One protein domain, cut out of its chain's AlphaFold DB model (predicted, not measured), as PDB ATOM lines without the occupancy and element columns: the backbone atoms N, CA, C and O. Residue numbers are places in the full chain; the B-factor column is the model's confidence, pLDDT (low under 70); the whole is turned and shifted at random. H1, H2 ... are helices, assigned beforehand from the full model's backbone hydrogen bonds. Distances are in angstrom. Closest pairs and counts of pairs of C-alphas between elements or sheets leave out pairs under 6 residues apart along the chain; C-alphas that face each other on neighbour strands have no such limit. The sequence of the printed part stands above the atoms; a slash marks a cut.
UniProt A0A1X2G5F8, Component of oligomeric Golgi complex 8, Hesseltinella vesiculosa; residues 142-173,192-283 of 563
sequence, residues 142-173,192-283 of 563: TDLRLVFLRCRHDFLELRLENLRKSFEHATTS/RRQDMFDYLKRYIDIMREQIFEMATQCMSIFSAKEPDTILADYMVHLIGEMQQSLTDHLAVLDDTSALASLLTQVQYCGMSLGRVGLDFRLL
ATOM      1  N   THR A 142     -11.991 -16.435   3.879       86.50
ATOM      2  CA  THR A 142     -12.126 -15.234   3.042       86.50
ATOM      3  C   THR A 142     -11.398 -15.390   1.708       86.50
ATOM      4  O   THR A 142     -11.983 -15.147   0.653       86.50
ATOM      5  N   ASP A 143     -10.155 -15.870   1.740       88.50
ATOM      6  CA  ASP A 143      -9.335 -16.067   0.539       88.50
ATOM      7  C   ASP A 143      -9.902 -17.211  -0.309       88.50
ATOM      8  O   ASP A 143      -9.988 -17.118  -1.532       88.50
ATOM      9  N   LEU A 144     -10.399 -18.268   0.340       89.88
ATOM     10  CA  LEU A 144     -11.071 -19.375  -0.337       89.88
ATOM     11  C   LEU A 144     -12.396 -18.940  -0.992       89.88
ATOM     12  O   LEU A 144     -12.745 -19.435  -2.068       89.88
ATOM     13  N   ARG A 145     -13.112 -17.985  -0.385       89.94
ATOM     14  CA  ARG A 145     -14.310 -17.350  -0.956       89.94
ATOM     15  C   ARG A 145     -13.964 -16.482  -2.164       89.94
ATOM     16  O   ARG A 145     -14.664 -16.563  -3.172       89.94
ATOM     17  N   LEU A 146     -12.863 -15.728  -2.108       90.12
ATOM     18  CA  LEU A 146     -12.336 -14.964  -3.244       90.12
ATOM     19  C   LEU A 146     -11.912 -15.881  -4.400       90.12
ATOM     20  O   LEU A 146     -12.336 -15.655  -5.530       90.12
ATOM     21  N   VAL A 147     -11.167 -16.960  -4.132       90.94
ATOM     22  CA  VAL A 147     -10.780 -17.955  -5.150       90.94
ATOM     23  C   VAL A 147     -12.011 -18.615  -5.777       90.94
ATOM     24  O   VAL A 147     -12.075 -18.746  -6.999       90.94
ATOM     25  N   PHE A 148     -13.021 -18.978  -4.977       92.69
ATOM     26  CA  PHE A 148     -14.288 -19.504  -5.492       92.69
ATOM     27  C   PHE A 148     -14.995 -18.495  -6.411       92.69
ATOM     28  O   PHE A 148     -15.329 -18.836  -7.549       92.69
ATOM     29  N   LEU A 149     -15.191 -17.254  -5.950       93.12
ATOM     30  CA  LEU A 149     -15.844 -16.208  -6.739       93.12
ATOM     31  C   LEU A 149     -15.064 -15.894  -8.018       93.12
ATOM     32  O   LEU A 149     -15.689 -15.774  -9.068       93.12
ATOM     33  N   ARG A 150     -13.725 -15.868  -7.976       93.50
ATOM     34  CA  ARG A 150     -12.883 -15.666  -9.161       93.50
ATOM     35  C   ARG A 150     -13.009 -16.809 -10.166       93.50
ATOM     36  O   ARG A 150     -13.236 -16.548 -11.338       93.50
ATOM     37  N   CYS A 151     -12.966 -18.069  -9.729       94.06
ATOM     38  CA  CYS A 151     -13.165 -19.211 -10.634       94.06
ATOM     39  C   CYS A 151     -14.540 -19.180 -11.318       94.06
ATOM     40  O   CYS A 151     -14.677 -19.566 -12.479       94.06
ATOM     41  N   ARG A 152     -15.566 -18.716 -10.596       94.19
ATOM     42  CA  ARG A 152     -16.919 -18.542 -11.129       94.19
ATOM     43  C   ARG A 152     -17.062 -17.298 -12.014       94.19
ATOM     44  O   ARG A 152     -17.845 -17.352 -12.959       94.19
ATOM     45  N   HIS A 153     -16.294 -16.237 -11.761       94.38
ATOM     46  CA  HIS A 153     -16.157 -15.078 -12.645       94.38
ATOM     47  C   HIS A 153     -15.520 -15.484 -13.979       94.38
ATOM     48  O   HIS A 153     -16.150 -15.299 -15.013       94.38
ATOM     49  N   ASP A 154     -14.367 -16.165 -13.953       94.25
ATOM     50  CA  ASP A 154     -13.688 -16.673 -15.156       94.25
ATOM     51  C   ASP A 154     -14.642 -17.550 -16.014       94.25
ATOM     52  O   ASP A 154     -14.624 -17.516 -17.248       94.25
ATOM     53  N   PHE A 155     -15.520 -18.333 -15.368       94.31
ATOM     54  CA  PHE A 155     -16.558 -19.122 -16.046       94.31
ATOM     55  C   PHE A 155     -17.689 -18.263 -16.641       94.31
ATOM     56  O   PHE A 155     -18.151 -18.541 -17.752       94.31
ATOM     57  N   LEU A 156     -18.141 -17.226 -15.927       95.06
ATOM     58  CA  LEU A 156     -19.124 -16.263 -16.425       95.06
ATOM     59  C   LEU A 156     -18.577 -15.512 -17.646       95.06
ATOM     60  O   LEU A 156     -19.233 -15.526 -18.688       95.06
ATOM     61  N   GLU A 157     -17.372 -14.942 -17.556       94.19
ATOM     62  CA  GLU A 157     -16.687 -14.270 -18.666       94.19
ATOM     63  C   GLU A 157     -16.617 -15.176 -19.900       94.19
ATOM     64  O   GLU A 157     -17.038 -14.778 -20.986       94.19
ATOM     65  N   LEU A 158     -16.196 -16.436 -19.734       94.25
ATOM     66  CA  LEU A 158     -16.150 -17.408 -20.827       94.25
ATOM     67  C   LEU A 158     -17.533 -17.647 -21.465       94.25
ATOM     68  O   LEU A 158     -17.632 -17.789 -22.687       94.25
ATOM     69  N   ARG A 159     -18.622 -17.690 -20.684       94.19
ATOM     70  CA  ARG A 159     -19.985 -17.821 -21.238       94.19
ATOM     71  C   ARG A 159     -20.441 -16.559 -21.970       94.19
ATOM     72  O   ARG A 159     -21.061 -16.685 -23.027       94.19
ATOM     73  N   LEU A 160     -20.133 -15.375 -21.443       94.19
ATOM     74  CA  LEU A 160     -20.475 -14.093 -22.063       94.19
ATOM     75  C   LEU A 160     -19.696 -13.871 -23.366       94.19
ATOM     76  O   LEU A 160     -20.284 -13.500 -24.379       94.19
ATOM     77  N   GLU A 161     -18.407 -14.193 -23.381       93.06
ATOM     78  CA  GLU A 161     -17.547 -14.092 -24.558       93.06
ATOM     79  C   GLU A 161     -17.953 -15.092 -25.655       93.06
ATOM     80  O   GLU A 161     -17.975 -14.756 -26.839       93.06
ATOM     81  N   ASN A 162     -18.371 -16.308 -25.286       93.00
ATOM     82  CA  ASN A 162     -18.946 -17.257 -26.244       93.00
ATOM     83  C   ASN A 162     -20.293 -16.772 -26.816       93.00
ATOM     84  O   ASN A 162     -20.553 -16.957 -28.009       93.00
ATOM     85  N   LEU A 163     -21.137 -16.113 -26.010       92.69
ATOM     86  CA  LEU A 163     -22.369 -15.481 -26.496       92.69
ATOM     87  C   LEU A 163     -22.057 -14.328 -27.466       92.69
ATOM     88  O   LEU A 163     -22.659 -14.255 -28.539       92.69
ATOM     89  N   ARG A 164     -21.093 -13.468 -27.119       90.62
ATOM     90  CA  ARG A 164     -20.614 -12.364 -27.959       90.62
ATOM     91  C   ARG A 164     -20.091 -12.871 -29.301       90.62
ATOM     92  O   ARG A 164     -20.571 -12.434 -30.343       90.62
ATOM     93  N   LYS A 165     -19.188 -13.855 -29.289       89.56
ATOM     94  CA  LYS A 165     -18.690 -14.515 -30.505       89.56
ATOM     95  C   LYS A 165     -19.833 -15.094 -31.335       89.56
ATOM     96  O   LYS A 165     -19.852 -14.891 -32.546       89.56
ATOM     97  N   SER A 166     -20.809 -15.764 -30.717       87.56
ATOM     98  CA  SER A 166     -21.981 -16.290 -31.434       87.56
ATOM     99  C   SER A 166     -22.795 -15.192 -32.127       87.56
ATOM    100  O   SER A 166     -23.312 -15.436 -33.217       87.56
ATOM    101  N   PHE A 167     -22.912 -14.005 -31.526       86.19
ATOM    102  CA  PHE A 167     -23.568 -12.847 -32.134       86.19
ATOM    103  C   PHE A 167     -22.733 -12.267 -33.290       86.19
ATOM    104  O   PHE A 167     -23.245 -12.094 -34.395       86.19
ATOM    105  N   GLU A 168     -21.427 -12.064 -33.098       84.50
ATOM    106  CA  GLU A 168     -20.518 -11.579 -34.148       84.50
ATOM    107  C   GLU A 168     -20.514 -12.510 -35.384       84.50
ATOM    108  O   GLU A 168     -20.627 -12.038 -36.520       84.50
ATOM    109  N   HIS A 169     -20.507 -13.834 -35.188       80.88
ATOM    110  CA  HIS A 169     -20.600 -14.823 -36.275       80.88
ATOM    111  C   HIS A 169     -21.975 -14.829 -36.974       80.88
ATOM    112  O   HIS A 169     -22.045 -14.988 -38.195       80.88
ATOM    113  N   ALA A 170     -23.073 -14.607 -36.242       76.75
ATOM    114  CA  ALA A 170     -24.399 -14.445 -36.847       76.75
ATOM    115  C   ALA A 170     -24.457 -13.196 -37.749       76.75
ATOM    116  O   ALA A 170     -24.914 -13.271 -38.889       76.75
ATOM    117  N   THR A 171     -23.901 -12.064 -37.297       67.69
ATOM    118  CA  THR A 171     -23.908 -10.825 -38.098       67.69
ATOM    119  C   THR A 171     -23.001 -10.873 -39.334       67.69
ATOM    120  O   THR A 171     -23.299 -10.215 -40.332       67.69
ATOM    121  N   THR A 172     -21.918 -11.659 -39.304       65.56
ATOM    122  CA  THR A 172     -20.943 -11.780 -40.408       65.56
ATOM    123  C   THR A 172     -21.280 -12.867 -41.430       65.56
ATOM    124  O   THR A 172     -20.812 -12.786 -42.564       65.56
ATOM    125  N   SER A 173     -22.118 -13.851 -41.084       58.72
ATOM    126  CA  SER A 173     -22.530 -14.936 -41.996       58.72
ATOM    127  C   SER A 173     -23.707 -14.580 -42.922       58.72
ATOM    128  O   SER A 173     -23.998 -15.324 -43.858       58.72
ATOM    129  N   ARG A 192     -30.063  -7.697 -38.133       65.50
ATOM    130  CA  ARG A 192     -29.202  -7.159 -37.067       65.50
ATOM    131  C   ARG A 192     -29.949  -6.683 -35.807       65.50
ATOM    132  O   ARG A 192     -29.344  -6.614 -34.744       65.50
ATOM    133  N   ARG A 193     -31.238  -6.327 -35.920       73.69
ATOM    134  CA  ARG A 193     -32.087  -5.909 -34.787       73.69
ATOM    135  C   ARG A 193     -32.679  -7.099 -34.036       73.69
ATOM    136  O   ARG A 193     -32.676  -7.084 -32.808       73.69
ATOM    137  N   GLN A 194     -33.131  -8.126 -34.756       80.94
ATOM    138  CA  GLN A 194     -33.593  -9.372 -34.144       80.94
ATOM    139  C   GLN A 194     -32.427 -10.083 -33.444       80.94
ATOM    140  O   GLN A 194     -32.550 -10.453 -32.280       80.94
ATOM    141  N   ASP A 195     -31.269 -10.154 -34.108       84.38
ATOM    142  CA  ASP A 195     -30.043 -10.735 -33.550       84.38
ATOM    143  C   ASP A 195     -29.625 -10.034 -32.241       84.38
ATOM    144  O   ASP A 195     -29.233 -10.695 -31.282       84.38
ATOM    145  N   MET A 196     -29.746  -8.698 -32.174       87.44
ATOM    146  CA  MET A 196     -29.437  -7.906 -30.974       87.44
ATOM    147  C   MET A 196     -30.444  -8.143 -29.841       87.44
ATOM    148  O   MET A 196     -30.052  -8.273 -28.681       87.44
ATOM    149  N   PHE A 197     -31.740  -8.229 -30.155       90.25
ATOM    150  CA  PHE A 197     -32.766  -8.571 -29.170       90.25
ATOM    151  C   PHE A 197     -32.533  -9.972 -28.583       90.25
ATOM    152  O   PHE A 197     -32.534 -10.131 -27.362       90.25
ATOM    153  N   ASP A 198     -32.275 -10.973 -29.429       90.19
ATOM    154  CA  ASP A 198     -32.019 -12.345 -28.983       90.19
ATOM    155  C   ASP A 198     -30.676 -12.480 -28.242       90.19
ATOM    156  O   ASP A 198     -30.578 -13.261 -27.291       90.19
ATOM    157  N   TYR A 199     -29.662 -11.682 -28.602       91.94
ATOM    158  CA  TYR A 199     -28.420 -11.538 -27.836       91.94
ATOM    159  C   TYR A 199     -28.685 -10.980 -26.431       91.94
ATOM    160  O   TYR A 199     -28.339 -11.637 -25.448       91.94
ATOM    161  N   LEU A 200     -29.353  -9.826 -26.309       93.31
ATOM    162  CA  LEU A 200     -29.649  -9.202 -25.012       93.31
ATOM    163  C   LEU A 200     -30.538 -10.084 -24.135       93.31
ATOM    164  O   LEU A 200     -30.293 -10.213 -22.937       93.31
ATOM    165  N   LYS A 201     -31.520 -10.759 -24.736       93.25
ATOM    166  CA  LYS A 201     -32.359 -11.747 -24.059       93.25
ATOM    167  C   LYS A 201     -31.522 -12.874 -23.447       93.25
ATOM    168  O   LYS A 201     -31.674 -13.172 -22.264       93.25
ATOM    169  N   ARG A 202     -30.610 -13.476 -24.218       94.62
ATOM    170  CA  ARG A 202     -29.710 -14.534 -23.722       94.62
ATOM    171  C   ARG A 202     -28.710 -14.014 -22.689       94.62
ATOM    172  O   ARG A 202     -28.409 -14.730 -21.740       94.62
ATOM    173  N   TYR A 203     -28.224 -12.784 -22.848       95.25
ATOM    174  CA  TYR A 203     -27.330 -12.126 -21.894       95.25
ATOM    175  C   TYR A 203     -28.001 -11.976 -20.519       95.25
ATOM    176  O   TYR A 203     -27.434 -12.408 -19.517       95.25
ATOM    177  N   ILE A 204     -29.242 -11.469 -20.472       95.12
ATOM    178  CA  ILE A 204     -30.027 -11.356 -19.230       95.12
ATOM    179  C   ILE A 204     -30.243 -12.733 -18.585       95.12
ATOM    180  O   ILE A 204     -30.091 -12.860 -17.371       95.12
ATOM    181  N   ASP A 205     -30.564 -13.768 -19.370       95.12
ATOM    182  CA  ASP A 205     -30.774 -15.126 -18.843       95.12
ATOM    183  C   ASP A 205     -29.486 -15.752 -18.275       95.12
ATOM    184  O   ASP A 205     -29.536 -16.370 -17.210       95.12
ATOM    185  N   ILE A 206     -28.333 -15.562 -18.931       95.38
ATOM    186  CA  ILE A 206     -27.030 -16.042 -18.434       95.38
ATOM    187  C   ILE A 206     -26.635 -15.297 -17.157       95.38
ATOM    188  O   ILE A 206     -26.294 -15.949 -16.171       95.38
ATOM    189  N   MET A 207     -26.731 -13.962 -17.136       95.12
ATOM    190  CA  MET A 207     -26.453 -13.169 -15.932       95.12
ATOM    191  C   MET A 207     -27.353 -13.608 -14.773       95.12
ATOM    192  O   MET A 207     -26.868 -13.880 -13.678       95.12
ATOM    193  N   ARG A 208     -28.656 -13.781 -15.025       94.44
ATOM    194  CA  ARG A 208     -29.619 -14.288 -14.039       94.44
ATOM    195  C   ARG A 208     -29.218 -15.649 -13.471       94.44
ATOM    196  O   ARG A 208     -29.226 -15.825 -12.255       94.44
ATOM    197  N   GLU A 209     -28.932 -16.615 -14.345       94.00
ATOM    198  CA  GLU A 209     -28.567 -17.980 -13.958       94.00
ATOM    199  C   GLU A 209     -27.286 -17.982 -13.121       94.00
ATOM    200  O   GLU A 209     -27.261 -18.571 -12.043       94.00
ATOM    201  N   GLN A 210     -26.249 -17.283 -13.583       93.25
ATOM    202  CA  GLN A 210     -24.934 -17.298 -12.948       93.25
ATOM    203  C   GLN A 210     -24.900 -16.512 -11.636       93.25
ATOM    204  O   GLN A 210     -24.388 -17.041 -10.656       93.25
ATOM    205  N   ILE A 211     -25.517 -15.327 -11.551       94.44
ATOM    206  CA  ILE A 211     -25.644 -14.583 -10.283       94.44
ATOM    207  C   ILE A 211     -26.400 -15.436  -9.247       94.44
ATOM    208  O   ILE A 211     -25.955 -15.557  -8.105       94.44
ATOM    209  N   PHE A 212     -27.504 -16.088  -9.639       93.44
ATOM    210  CA  PHE A 212     -28.280 -16.942  -8.732       93.44
ATOM    211  C   PHE A 212     -27.485 -18.174  -8.274       93.44
ATOM    212  O   PHE A 212     -27.457 -18.490  -7.082       93.44
ATOM    213  N   GLU A 213     -26.827 -18.869  -9.206       92.19
ATOM    214  CA  GLU A 213     -26.001 -20.043  -8.917       92.19
ATOM    215  C   GLU A 213     -24.826 -19.675  -7.997       92.19
ATOM    216  O   GLU A 213     -24.629 -20.324  -6.973       92.19
ATOM    217  N   MET A 214     -24.096 -18.598  -8.298       92.00
ATOM    218  CA  MET A 214     -22.967 -18.128  -7.492       92.00
ATOM    219  C   MET A 214     -23.391 -17.701  -6.088       92.00
ATOM    220  O   MET A 214     -22.749 -18.097  -5.117       92.00
ATOM    221  N   ALA A 215     -24.478 -16.934  -5.959       91.75
ATOM    222  CA  ALA A 215     -24.963 -16.473  -4.662       91.75
ATOM    223  C   ALA A 215     -25.436 -17.647  -3.787       91.75
ATOM    224  O   ALA A 215     -25.020 -17.766  -2.636       91.75
ATOM    225  N   THR A 216     -26.235 -18.565  -4.347       90.88
ATOM    226  CA  THR A 216     -26.729 -19.741  -3.606       90.88
ATOM    227  C   THR A 216     -25.626 -20.744  -3.272       90.88
ATOM    228  O   THR A 216     -25.638 -21.307  -2.177       90.88
ATOM    229  N   GLN A 217     -24.641 -20.946  -4.156       91.62
ATOM    230  CA  GLN A 217     -23.467 -21.765  -3.848       91.62
ATOM    231  C   GLN A 217     -22.612 -21.122  -2.755       91.62
ATOM    232  O   GLN A 217     -22.297 -21.794  -1.776       91.62
ATOM    233  N   CYS A 218     -22.298 -19.828  -2.859       90.31
ATOM    234  CA  CYS A 218     -21.474 -19.137  -1.870       90.31
ATOM    235  C   CYS A 218     -22.110 -19.181  -0.470       90.31
ATOM    236  O   CYS A 218     -21.473 -19.661   0.465       90.31
ATOM    237  N   MET A 219     -23.390 -18.808  -0.341       88.69
ATOM    238  CA  MET A 219     -24.127 -18.842   0.937       88.69
ATOM    239  C   MET A 219     -24.267 -20.252   1.541       88.69
ATOM    240  O   MET A 219     -24.498 -20.394   2.740       88.69
ATOM    241  N   SER A 220     -24.161 -21.307   0.723       89.75
ATOM    242  CA  SER A 220     -24.218 -22.698   1.187       89.75
ATOM    243  C   SER A 220     -22.843 -23.265   1.565       89.75
ATOM    244  O   SER A 220     -22.761 -24.102   2.463       89.75
ATOM    245  N   ILE A 221     -21.777 -22.856   0.870       89.38
ATOM    246  CA  ILE A 221     -20.396 -23.336   1.061       89.38
ATOM    247  C   ILE A 221     -19.710 -22.619   2.228       89.38
ATOM    248  O   ILE A 221     -18.941 -23.226   2.988       89.38
ATOM    249  N   PHE A 222     -19.973 -21.322   2.359       86.50
ATOM    250  CA  PHE A 222     -19.375 -20.430   3.338       86.50
ATOM    251  C   PHE A 222     -20.456 -20.061   4.354       86.50
ATOM    252  O   PHE A 222     -21.440 -19.401   4.035       86.50
ATOM    253  N   SER A 223     -20.332 -20.576   5.581       69.50
ATOM    254  CA  SER A 223     -21.337 -20.343   6.623       69.50
ATOM    255  C   SER A 223     -21.346 -18.876   7.057       69.50
ATOM    256  O   SER A 223     -20.280 -18.300   7.252       69.50
ATOM    257  N   ALA A 224     -22.535 -18.329   7.328       61.47
ATOM    258  CA  ALA A 224     -22.791 -16.932   7.714       61.47
ATOM    259  C   ALA A 224     -22.255 -16.511   9.111       61.47
ATOM    260  O   ALA A 224     -22.935 -15.827   9.874       61.47
ATOM    261  N   LYS A 225     -21.051 -16.960   9.491       58.97
ATOM    262  CA  LYS A 225     -20.349 -16.557  10.722       58.97
ATOM    263  C   LYS A 225     -19.697 -15.178  10.606       58.97
ATOM    264  O   LYS A 225     -19.447 -14.551  11.629       58.97
ATOM    265  N   GLU A 226     -19.444 -14.724   9.384       61.59
ATOM    266  CA  GLU A 226     -18.918 -13.396   9.072       61.59
ATOM    267  C   GLU A 226     -19.890 -12.655   8.148       61.59
ATOM    268  O   GLU A 226     -20.625 -13.307   7.400       61.59
ATOM    269  N   PRO A 227     -19.930 -11.310   8.180       63.44
ATOM    270  CA  PRO A 227     -20.754 -10.546   7.253       63.44
ATOM    271  C   PRO A 227     -20.267 -10.764   5.812       63.44
ATOM    272  O   PRO A 227     -19.113 -10.488   5.498       63.44
ATOM    273  N   ASP A 228     -21.159 -11.226   4.932       68.69
ATOM    274  CA  ASP A 228     -20.900 -11.526   3.512       68.69
ATOM    275  C   ASP A 228     -20.710 -10.259   2.642       68.69
ATOM    276  O   ASP A 228     -21.334 -10.085   1.594       68.69
ATOM    277  N   THR A 229     -19.836  -9.344   3.068       84.50
ATOM    278  CA  THR A 229     -19.553  -8.083   2.365       84.50
ATOM    279  C   THR A 229     -18.948  -8.320   0.987       84.50
ATOM    280  O   THR A 229     -19.403  -7.708   0.030       84.50
ATOM    281  N   ILE A 230     -17.991  -9.246   0.864       89.06
ATOM    282  CA  ILE A 230     -17.338  -9.592  -0.413       89.06
ATOM    283  C   ILE A 230     -18.358 -10.126  -1.423       89.06
ATOM    284  O   ILE A 230     -18.346  -9.731  -2.586       89.06
ATOM    285  N   LEU A 231     -19.268 -11.001  -0.978       90.50
ATOM    286  CA  LEU A 231     -20.321 -11.527  -1.840       90.50
ATOM    287  C   LEU A 231     -21.278 -10.408  -2.265       90.50
ATOM    288  O   LEU A 231     -21.591 -10.299  -3.444       90.50
ATOM    289  N   ALA A 232     -21.726  -9.570  -1.327       90.19
ATOM    290  CA  ALA A 232     -22.634  -8.468  -1.627       90.19
ATOM    291  C   ALA A 232     -22.018  -7.450  -2.607       90.19
ATOM    292  O   ALA A 232     -22.671  -7.079  -3.579       90.19
ATOM    293  N   ASP A 233     -20.767  -7.047  -2.386       91.94
ATOM    294  CA  ASP A 233     -20.038  -6.088  -3.222       91.94
ATOM    295  C   ASP A 233     -19.818  -6.629  -4.644       91.94
ATOM    296  O   ASP A 233     -20.188  -5.985  -5.626       91.94
ATOM    297  N   TYR A 234     -19.361  -7.880  -4.765       92.94
ATOM    298  CA  TYR A 234     -19.207  -8.547  -6.058       92.94
ATOM    299  C   TYR A 234     -20.545  -8.702  -6.813       92.94
ATOM    300  O   TYR A 234     -20.609  -8.524  -8.030       92.94
ATOM    301  N   MET A 235     -21.647  -8.980  -6.108       93.25
ATOM    302  CA  MET A 235     -22.978  -9.050  -6.727       93.25
ATOM    303  C   MET A 235     -23.472  -7.675  -7.199       93.25
ATOM    304  O   MET A 235     -24.086  -7.581  -8.263       93.25
ATOM    305  N   VAL A 236     -23.182  -6.601  -6.455       92.94
ATOM    306  CA  VAL A 236     -23.457  -5.218  -6.881       92.94
ATOM    307  C   VAL A 236     -22.624  -4.852  -8.112       92.94
ATOM    308  O   VAL A 236     -23.171  -4.276  -9.053       92.94
ATOM    309  N   HIS A 237     -21.349  -5.244  -8.152       94.12
ATOM    310  CA  HIS A 237     -20.475  -5.058  -9.309       94.12
ATOM    311  C   HIS A 237     -21.049  -5.724 -10.574       94.12
ATOM    312  O   HIS A 237     -21.270  -5.026 -11.564       94.12
ATOM    313  N   LEU A 238     -21.431  -7.009 -10.517       94.81
ATOM    314  CA  LEU A 238     -22.068  -7.709 -11.648       94.81
ATOM    315  C   LEU A 238     -23.384  -7.059 -12.114       94.81
ATOM    316  O   LEU A 238     -23.687  -7.037 -13.310       94.81
ATOM    317  N   ILE A 239     -24.189  -6.522 -11.190       94.62
ATOM    318  CA  ILE A 239     -25.412  -5.778 -11.539       94.62
ATOM    319  C   ILE A 239     -25.059  -4.457 -12.243       94.62
ATOM    320  O   ILE A 239     -25.751  -4.071 -13.186       94.62
ATOM    321  N   GLY A 240     -23.979  -3.789 -11.827       93.75
ATOM    322  CA  GLY A 240     -23.444  -2.587 -12.471       93.75
ATOM    323  C   GLY A 240     -22.946  -2.846 -13.896       93.75
ATOM    324  O   GLY A 240     -23.321  -2.115 -14.812       93.75
ATOM    325  N   GLU A 241     -22.188  -3.924 -14.113       92.88
ATOM    326  CA  GLU A 241     -21.765  -4.354 -15.454       92.88
ATOM    327  C   GLU A 241     -22.964  -4.672 -16.354       92.88
ATOM    328  O   GLU A 241     -23.040  -4.202 -17.493       92.88
ATOM    329  N   MET A 242     -23.954  -5.401 -15.824       93.81
ATOM    330  CA  MET A 242     -25.209  -5.676 -16.525       93.81
ATOM    331  C   MET A 242     -25.957  -4.380 -16.872       93.81
ATOM    332  O   MET A 242     -26.478  -4.253 -17.981       93.81
ATOM    333  N   GLN A 243     -25.998  -3.398 -15.967       92.75
ATOM    334  CA  GLN A 243     -26.625  -2.098 -16.216       92.75
ATOM    335  C   GLN A 243     -25.913  -1.316 -17.324       92.75
ATOM    336  O   GLN A 243     -26.591  -0.770 -18.202       92.75
ATOM    337  N   GLN A 244     -24.580  -1.272 -17.313       91.69
ATOM    338  CA  GLN A 244     -23.792  -0.595 -18.344       91.69
ATOM    339  C   GLN A 244     -23.997  -1.268 -19.709       91.69
ATOM    340  O   GLN A 244     -24.442  -0.619 -20.654       91.69
ATOM    341  N   SER A 245     -23.810  -2.591 -19.772       89.88
ATOM    342  CA  SER A 245     -23.987  -3.396 -20.986       89.88
ATOM    343  C   SER A 245     -25.383  -3.237 -21.602       89.88
ATOM    344  O   SER A 245     -25.502  -3.004 -22.806       89.88
ATOM    345  N   LEU A 246     -26.454  -3.280 -20.796       90.56
ATOM    346  CA  LEU A 246     -27.802  -3.012 -21.307       90.56
ATOM    347  C   LEU A 246     -27.946  -1.564 -21.795       90.56
ATOM    348  O   LEU A 246     -28.521  -1.349 -22.858       90.56
ATOM    349  N   THR A 247     -27.438  -0.574 -21.058       89.38
ATOM    350  CA  THR A 247     -27.587   0.847 -21.424       89.38
ATOM    351  C   THR A 247     -26.973   1.154 -22.792       89.38
ATOM    352  O   THR A 247     -27.604   1.848 -23.590       89.38
ATOM    353  N   ASP A 248     -25.804   0.583 -23.093       87.56
ATOM    354  CA  ASP A 248     -25.093   0.816 -24.355       87.56
ATOM    355  C   ASP A 248     -25.797   0.178 -25.568       87.56
ATOM    356  O   ASP A 248     -25.805   0.746 -26.661       87.56
ATOM    357  N   HIS A 249     -26.440  -0.981 -25.384       86.75
ATOM    358  CA  HIS A 249     -27.063  -1.738 -26.477       86.75
ATOM    359  C   HIS A 249     -28.569  -1.460 -26.657       86.75
ATOM    360  O   HIS A 249     -29.081  -1.582 -27.772       86.75
ATOM    361  N   LEU A 250     -29.292  -1.050 -25.606       87.38
ATOM    362  CA  LEU A 250     -30.738  -0.765 -25.670       87.38
ATOM    363  C   LEU A 250     -31.078   0.359 -26.662       87.38
ATOM    364  O   LEU A 250     -32.131   0.309 -27.293       87.38
ATOM    365  N   ALA A 251     -30.188   1.339 -26.844       81.88
ATOM    366  CA  ALA A 251     -30.389   2.463 -27.764       81.88
ATOM    367  C   ALA A 251     -30.435   2.061 -29.256       81.88
ATOM    368  O   ALA A 251     -30.877   2.852 -30.087       81.88
ATOM    369  N   VAL A 252     -29.994   0.844 -29.602       82.88
ATOM    370  CA  VAL A 252     -30.005   0.302 -30.977       82.88
ATOM    371  C   VAL A 252     -31.365  -0.326 -31.339       82.88
ATOM    372  O   VAL A 252     -31.649  -0.590 -32.509       82.88
ATOM    373  N   LEU A 253     -32.227  -0.587 -30.349       84.06
ATOM    374  CA  LEU A 253     -33.516  -1.244 -30.557       84.06
ATOM    375  C   LEU A 253     -34.615  -0.232 -30.899       84.06
ATOM    376  O   LEU A 253     -35.221   0.370 -30.020       84.06
ATOM    377  N   ASP A 254     -34.934  -0.123 -32.189       81.19
ATOM    378  CA  ASP A 254     -36.018   0.736 -32.693       81.19
ATOM    379  C   ASP A 254     -37.451   0.188 -32.480       81.19
ATOM    380  O   ASP A 254     -38.410   0.776 -32.980       81.19
ATOM    381  N   ASP A 255     -37.629  -0.931 -31.764       86.31
ATOM    382  CA  ASP A 255     -38.949  -1.514 -31.485       86.31
ATOM    383  C   ASP A 255     -39.320  -1.453 -29.998       86.31
ATOM    384  O   ASP A 255     -38.659  -2.015 -29.121       86.31
ATOM    385  N   THR A 256     -40.458  -0.821 -29.723       87.75
ATOM    386  CA  THR A 256     -41.018  -0.698 -28.377       87.75
ATOM    387  C   THR A 256     -41.548  -2.027 -27.827       87.75
ATOM    388  O   THR A 256     -41.565  -2.208 -26.608       87.75
ATOM    389  N   SER A 257     -41.941  -2.979 -28.684       89.19
ATOM    390  CA  SER A 257     -42.392  -4.308 -28.241       89.19
ATOM    391  C   SER A 257     -41.226  -5.161 -27.726       89.19
ATOM    392  O   SER A 257     -41.300  -5.710 -26.622       89.19
ATOM    393  N   ALA A 258     -40.100  -5.160 -28.446       90.25
ATOM    394  CA  ALA A 258     -38.834  -5.747 -28.025       90.25
ATOM    395  C   ALA A 258     -38.329  -5.133 -26.707       90.25
ATOM    396  O   ALA A 258     -38.007  -5.868 -25.771       90.25
ATOM    397  N   LEU A 259     -38.336  -3.798 -26.584       91.75
ATOM    398  CA  LEU A 259     -37.958  -3.106 -25.344       91.75
ATOM    399  C   LEU A 259     -38.846  -3.506 -24.153       91.75
ATOM    400  O   LEU A 259     -38.330  -3.758 -23.066       91.75
ATOM    401  N   ALA A 260     -40.165  -3.612 -24.338       91.81
ATOM    402  CA  ALA A 260     -41.082  -4.020 -23.269       91.81
ATOM    403  C   ALA A 260     -40.911  -5.498 -22.868       91.81
ATOM    404  O   ALA A 260     -41.035  -5.850 -21.690       91.81
ATOM    405  N   SER A 261     -40.569  -6.362 -23.829       93.44
ATOM    406  CA  SER A 261     -40.222  -7.762 -23.578       93.44
ATOM    407  C   SER A 261     -38.928  -7.884 -22.759       93.44
ATOM    408  O   SER A 261     -38.932  -8.542 -21.715       93.44
ATOM    409  N   LEU A 262     -37.861  -7.169 -23.145       94.25
ATOM    410  CA  LEU A 262     -36.605  -7.113 -22.383       94.25
ATOM    411  C   LEU A 262     -36.808  -6.514 -20.987       94.25
ATOM    412  O   LEU A 262     -36.295  -7.062 -20.012       94.25
ATOM    413  N   LEU A 263     -37.604  -5.448 -20.848       93.56
ATOM    414  CA  LEU A 263     -37.941  -4.885 -19.538       93.56
ATOM    415  C   LEU A 263     -38.626  -5.933 -18.655       93.56
ATOM    416  O   LEU A 263     -38.225  -6.122 -17.510       93.56
ATOM    417  N   THR A 264     -39.611  -6.662 -19.186       93.62
ATOM    418  CA  THR A 264     -40.297  -7.747 -18.462       93.62
ATOM    419  C   THR A 264     -39.309  -8.822 -17.996       93.62
ATOM    420  O   THR A 264     -39.392  -9.296 -16.861       93.62
ATOM    421  N   GLN A 265     -38.327  -9.164 -18.831       94.00
ATOM    422  CA  GLN A 265     -37.284 -10.133 -18.504       94.00
ATOM    423  C   GLN A 265     -36.317  -9.625 -17.420       94.00
ATOM    424  O   GLN A 265     -36.009 -10.368 -16.490       94.00
ATOM    425  N   VAL A 266     -35.899  -8.354 -17.464       94.94
ATOM    426  CA  VAL A 266     -35.092  -7.718 -16.402       94.94
ATOM    427  C   VAL A 266     -35.871  -7.645 -15.084       94.94
ATOM    428  O   VAL A 266     -35.317  -7.930 -14.022       94.94
ATOM    429  N   GLN A 267     -37.172  -7.339 -15.132       93.88
ATOM    430  CA  GLN A 267     -38.040  -7.343 -13.949       93.88
ATOM    431  C   GLN A 267     -38.178  -8.748 -13.343       93.88
ATOM    432  O   GLN A 267     -38.116  -8.901 -12.121       93.88
ATOM    433  N   TYR A 268     -38.302  -9.786 -14.177       94.56
ATOM    434  CA  TYR A 268     -38.284 -11.184 -13.736       94.56
ATOM    435  C   TYR A 268     -36.918 -11.601 -13.167       94.56
ATOM    436  O   TYR A 268     -36.863 -12.277 -12.139       94.56
ATOM    437  N   CYS A 269     -35.820 -11.154 -13.784       94.56
ATOM    438  CA  CYS A 269     -34.458 -11.360 -13.300       94.56
ATOM    439  C   CYS A 269     -34.301 -10.809 -11.873       94.56
ATOM    440  O   CYS A 269     -34.054 -11.590 -10.950       94.56
ATOM    441  N   GLY A 270     -34.596  -9.521 -11.659       94.25
ATOM    442  CA  GLY A 270     -34.558  -8.888 -10.337       94.25
ATOM    443  C   GLY A 270     -35.512  -9.526  -9.321       94.25
ATOM    444  O   GLY A 270     -35.125  -9.764  -8.182       94.25
ATOM    445  N   MET A 271     -36.727  -9.918  -9.723       92.62
ATOM    446  CA  MET A 271     -37.647 -10.652  -8.839       92.62
ATOM    447  C   MET A 271     -37.089 -12.021  -8.413       92.62
ATOM    448  O   MET A 271     -37.282 -12.450  -7.275       92.62
ATOM    449  N   SER A 272     -36.409 -12.729  -9.317       93.50
ATOM    450  CA  SER A 272     -35.837 -14.043  -9.018       93.50
ATOM    451  C   SER A 272     -34.580 -13.969  -8.149       93.50
ATOM    452  O   SER A 272     -34.418 -14.806  -7.262       93.50
ATOM    453  N   LEU A 273     -33.750 -12.942  -8.350       93.31
ATOM    454  CA  LEU A 273     -32.546 -12.671  -7.564       93.31
ATOM    455  C   LEU A 273     -32.870 -12.031  -6.203       93.31
ATOM    456  O   LEU A 273     -32.163 -12.278  -5.228       93.31
ATOM    457  N   GLY A 274     -34.023 -11.365  -6.074       91.38
ATOM    458  CA  GLY A 274     -34.569 -10.901  -4.795       91.38
ATOM    459  C   GLY A 274     -34.792 -12.022  -3.769       91.38
ATOM    460  O   GLY A 274     -34.742 -11.768  -2.569       91.38
ATOM    461  N   ARG A 275     -34.936 -13.285  -4.209       88.56
ATOM    462  CA  ARG A 275     -34.951 -14.467  -3.317       88.56
ATOM    463  C   ARG A 275     -33.632 -14.686  -2.570       88.56
ATOM    464  O   ARG A 275     -33.627 -15.369  -1.553       88.56
ATOM    465  N   VAL A 276     -32.541 -14.131  -3.091       87.44
ATOM    466  CA  VAL A 276     -31.179 -14.187  -2.541       87.44
ATOM    467  C   VAL A 276     -30.749 -12.798  -2.025       87.44
ATOM    468  O   VAL A 276     -29.570 -12.528  -1.841       87.44
ATOM    469  N   GLY A 277     -31.713 -11.892  -1.803       86.81
ATOM    470  CA  GLY A 277     -31.489 -10.536  -1.286       86.81
ATOM    471  C   GLY A 277     -31.159  -9.465  -2.335       86.81
ATOM    472  O   GLY A 277     -30.982  -8.307  -1.970       86.81
ATOM    473  N   LEU A 278     -31.106  -9.810  -3.627       88.50
ATOM    474  CA  LEU A 278     -30.676  -8.909  -4.706       88.50
ATOM    475  C   LEU A 278     -31.867  -8.383  -5.529       88.50
ATOM    476  O   LEU A 278     -32.209  -8.950  -6.566       88.50
ATOM    477  N   ASP A 279     -32.498  -7.287  -5.089       90.25
ATOM    478  CA  ASP A 279     -33.571  -6.614  -5.843       90.25
ATOM    479  C   ASP A 279     -33.113  -5.273  -6.438       90.25
ATOM    480  O   ASP A 279     -33.039  -4.248  -5.764       90.25
ATOM    481  N   PHE A 280     -32.833  -5.283  -7.742       91.88
ATOM    482  CA  PHE A 280     -32.373  -4.128  -8.523       91.88
ATOM    483  C   PHE A 280     -33.428  -3.599  -9.507       91.88
ATOM    484  O   PHE A 280     -33.106  -2.810 -10.397       91.88
ATOM    485  N   ARG A 281     -34.696  -4.017  -9.383       90.00
ATOM    486  CA  ARG A 281     -35.764  -3.732 -10.368       90.00
ATOM    487  C   ARG A 281     -35.950  -2.252 -10.712       90.00
ATOM    488  O   ARG A 281     -36.408  -1.941 -11.811       90.00
ATOM    489  N   LEU A 282     -35.587  -1.352  -9.798       89.62
ATOM    490  CA  LEU A 282     -35.662   0.100  -9.982       89.62
ATOM    491  C   LEU A 282     -34.445   0.701 -10.713       89.62
ATOM    492  O   LEU A 282     -34.599   1.733 -11.363       89.62
ATOM    493  N   LEU A 283     -33.264   0.068 -10.663       90.56
ATOM    494  CA  LEU A 283     -32.025   0.609 -11.251       90.56
ATOM    495  C   LEU A 283     -32.109   0.716 -12.782       90.56
ATOM    496  O   LEU A 283     -31.692   1.706 -13.375       90.56
TER     497      LEU A 283
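This is residues 142 to 173 and 192 to 283 of the 563 residues of the protein "Component of oligomeric Golgi complex 8" of Hesseltinella vesiculosa (UniProt A0A1X2G5F8). Four long helices stand side by side with their lines nearly aligned: H1, H2 and H4 make a row with H2 in the middle, and H3 packs on H2 at one side of that row. After H4, residues 277 to 283 fold back without a named element. The printed part has 124 residues, with four named helices in the order H1, H2, H3, H4 and no named strand, and its class is all helix. It is compact, with a radius of gyration of the C-alphas of 15.7 A, and elongated, spanning 49 by 30 by 18 A.

The longest helix, H1, is residues 142 to 173, 46.2 A from C-alpha 142 at (-12.126, -15.234, 3.042) to C-alpha 173 at (-22.530, -14.936, -41.996). H2 is residues 192 to 221, 42.3 A. H3 is residues 229 to 250, 31.1 A. H4 is residues 256 to 276, 30.8 A, ending at C-alpha 276 at (-31.179, -14.187, -2.541).

H1, H2 and H3 form an up-and-down bundle, each running against the one before it. H1 touches H2, the hub, at a shallow tilt of 14 degrees, opposite ways; their closest C-alphas, of Thr 171 and Arg 192, are 6.5 A apart. H2 and H3 form a helical hairpin at 4 degrees, with the C-alphas of Ile 211 and Met 235 closest at 7.1 A. H4 touches H2 and runs the same way at 3 degrees, with the C-alphas of Arg 208 and Cys 269 closest at 5.7 A. H3 and H4 are close but not clearly touching, and H1 and H4 are apart. Every O i to N i+4 pair is within hydrogen-bond range in H1, H2 and H3; in H4 15 of 17 are.

The C-alphas farthest apart, of Ser 173 and Lys 225, are 52.8 A apart. Residues 174 to 191 are not printed, and C-alphas 173 and 192 across this cut are 11.4 A apart. The link from H2 to H3 is short and that from H3 to H4 tight. The model's pLDDT is under 70 at residues 171 to 173, 192 and 223 to 228.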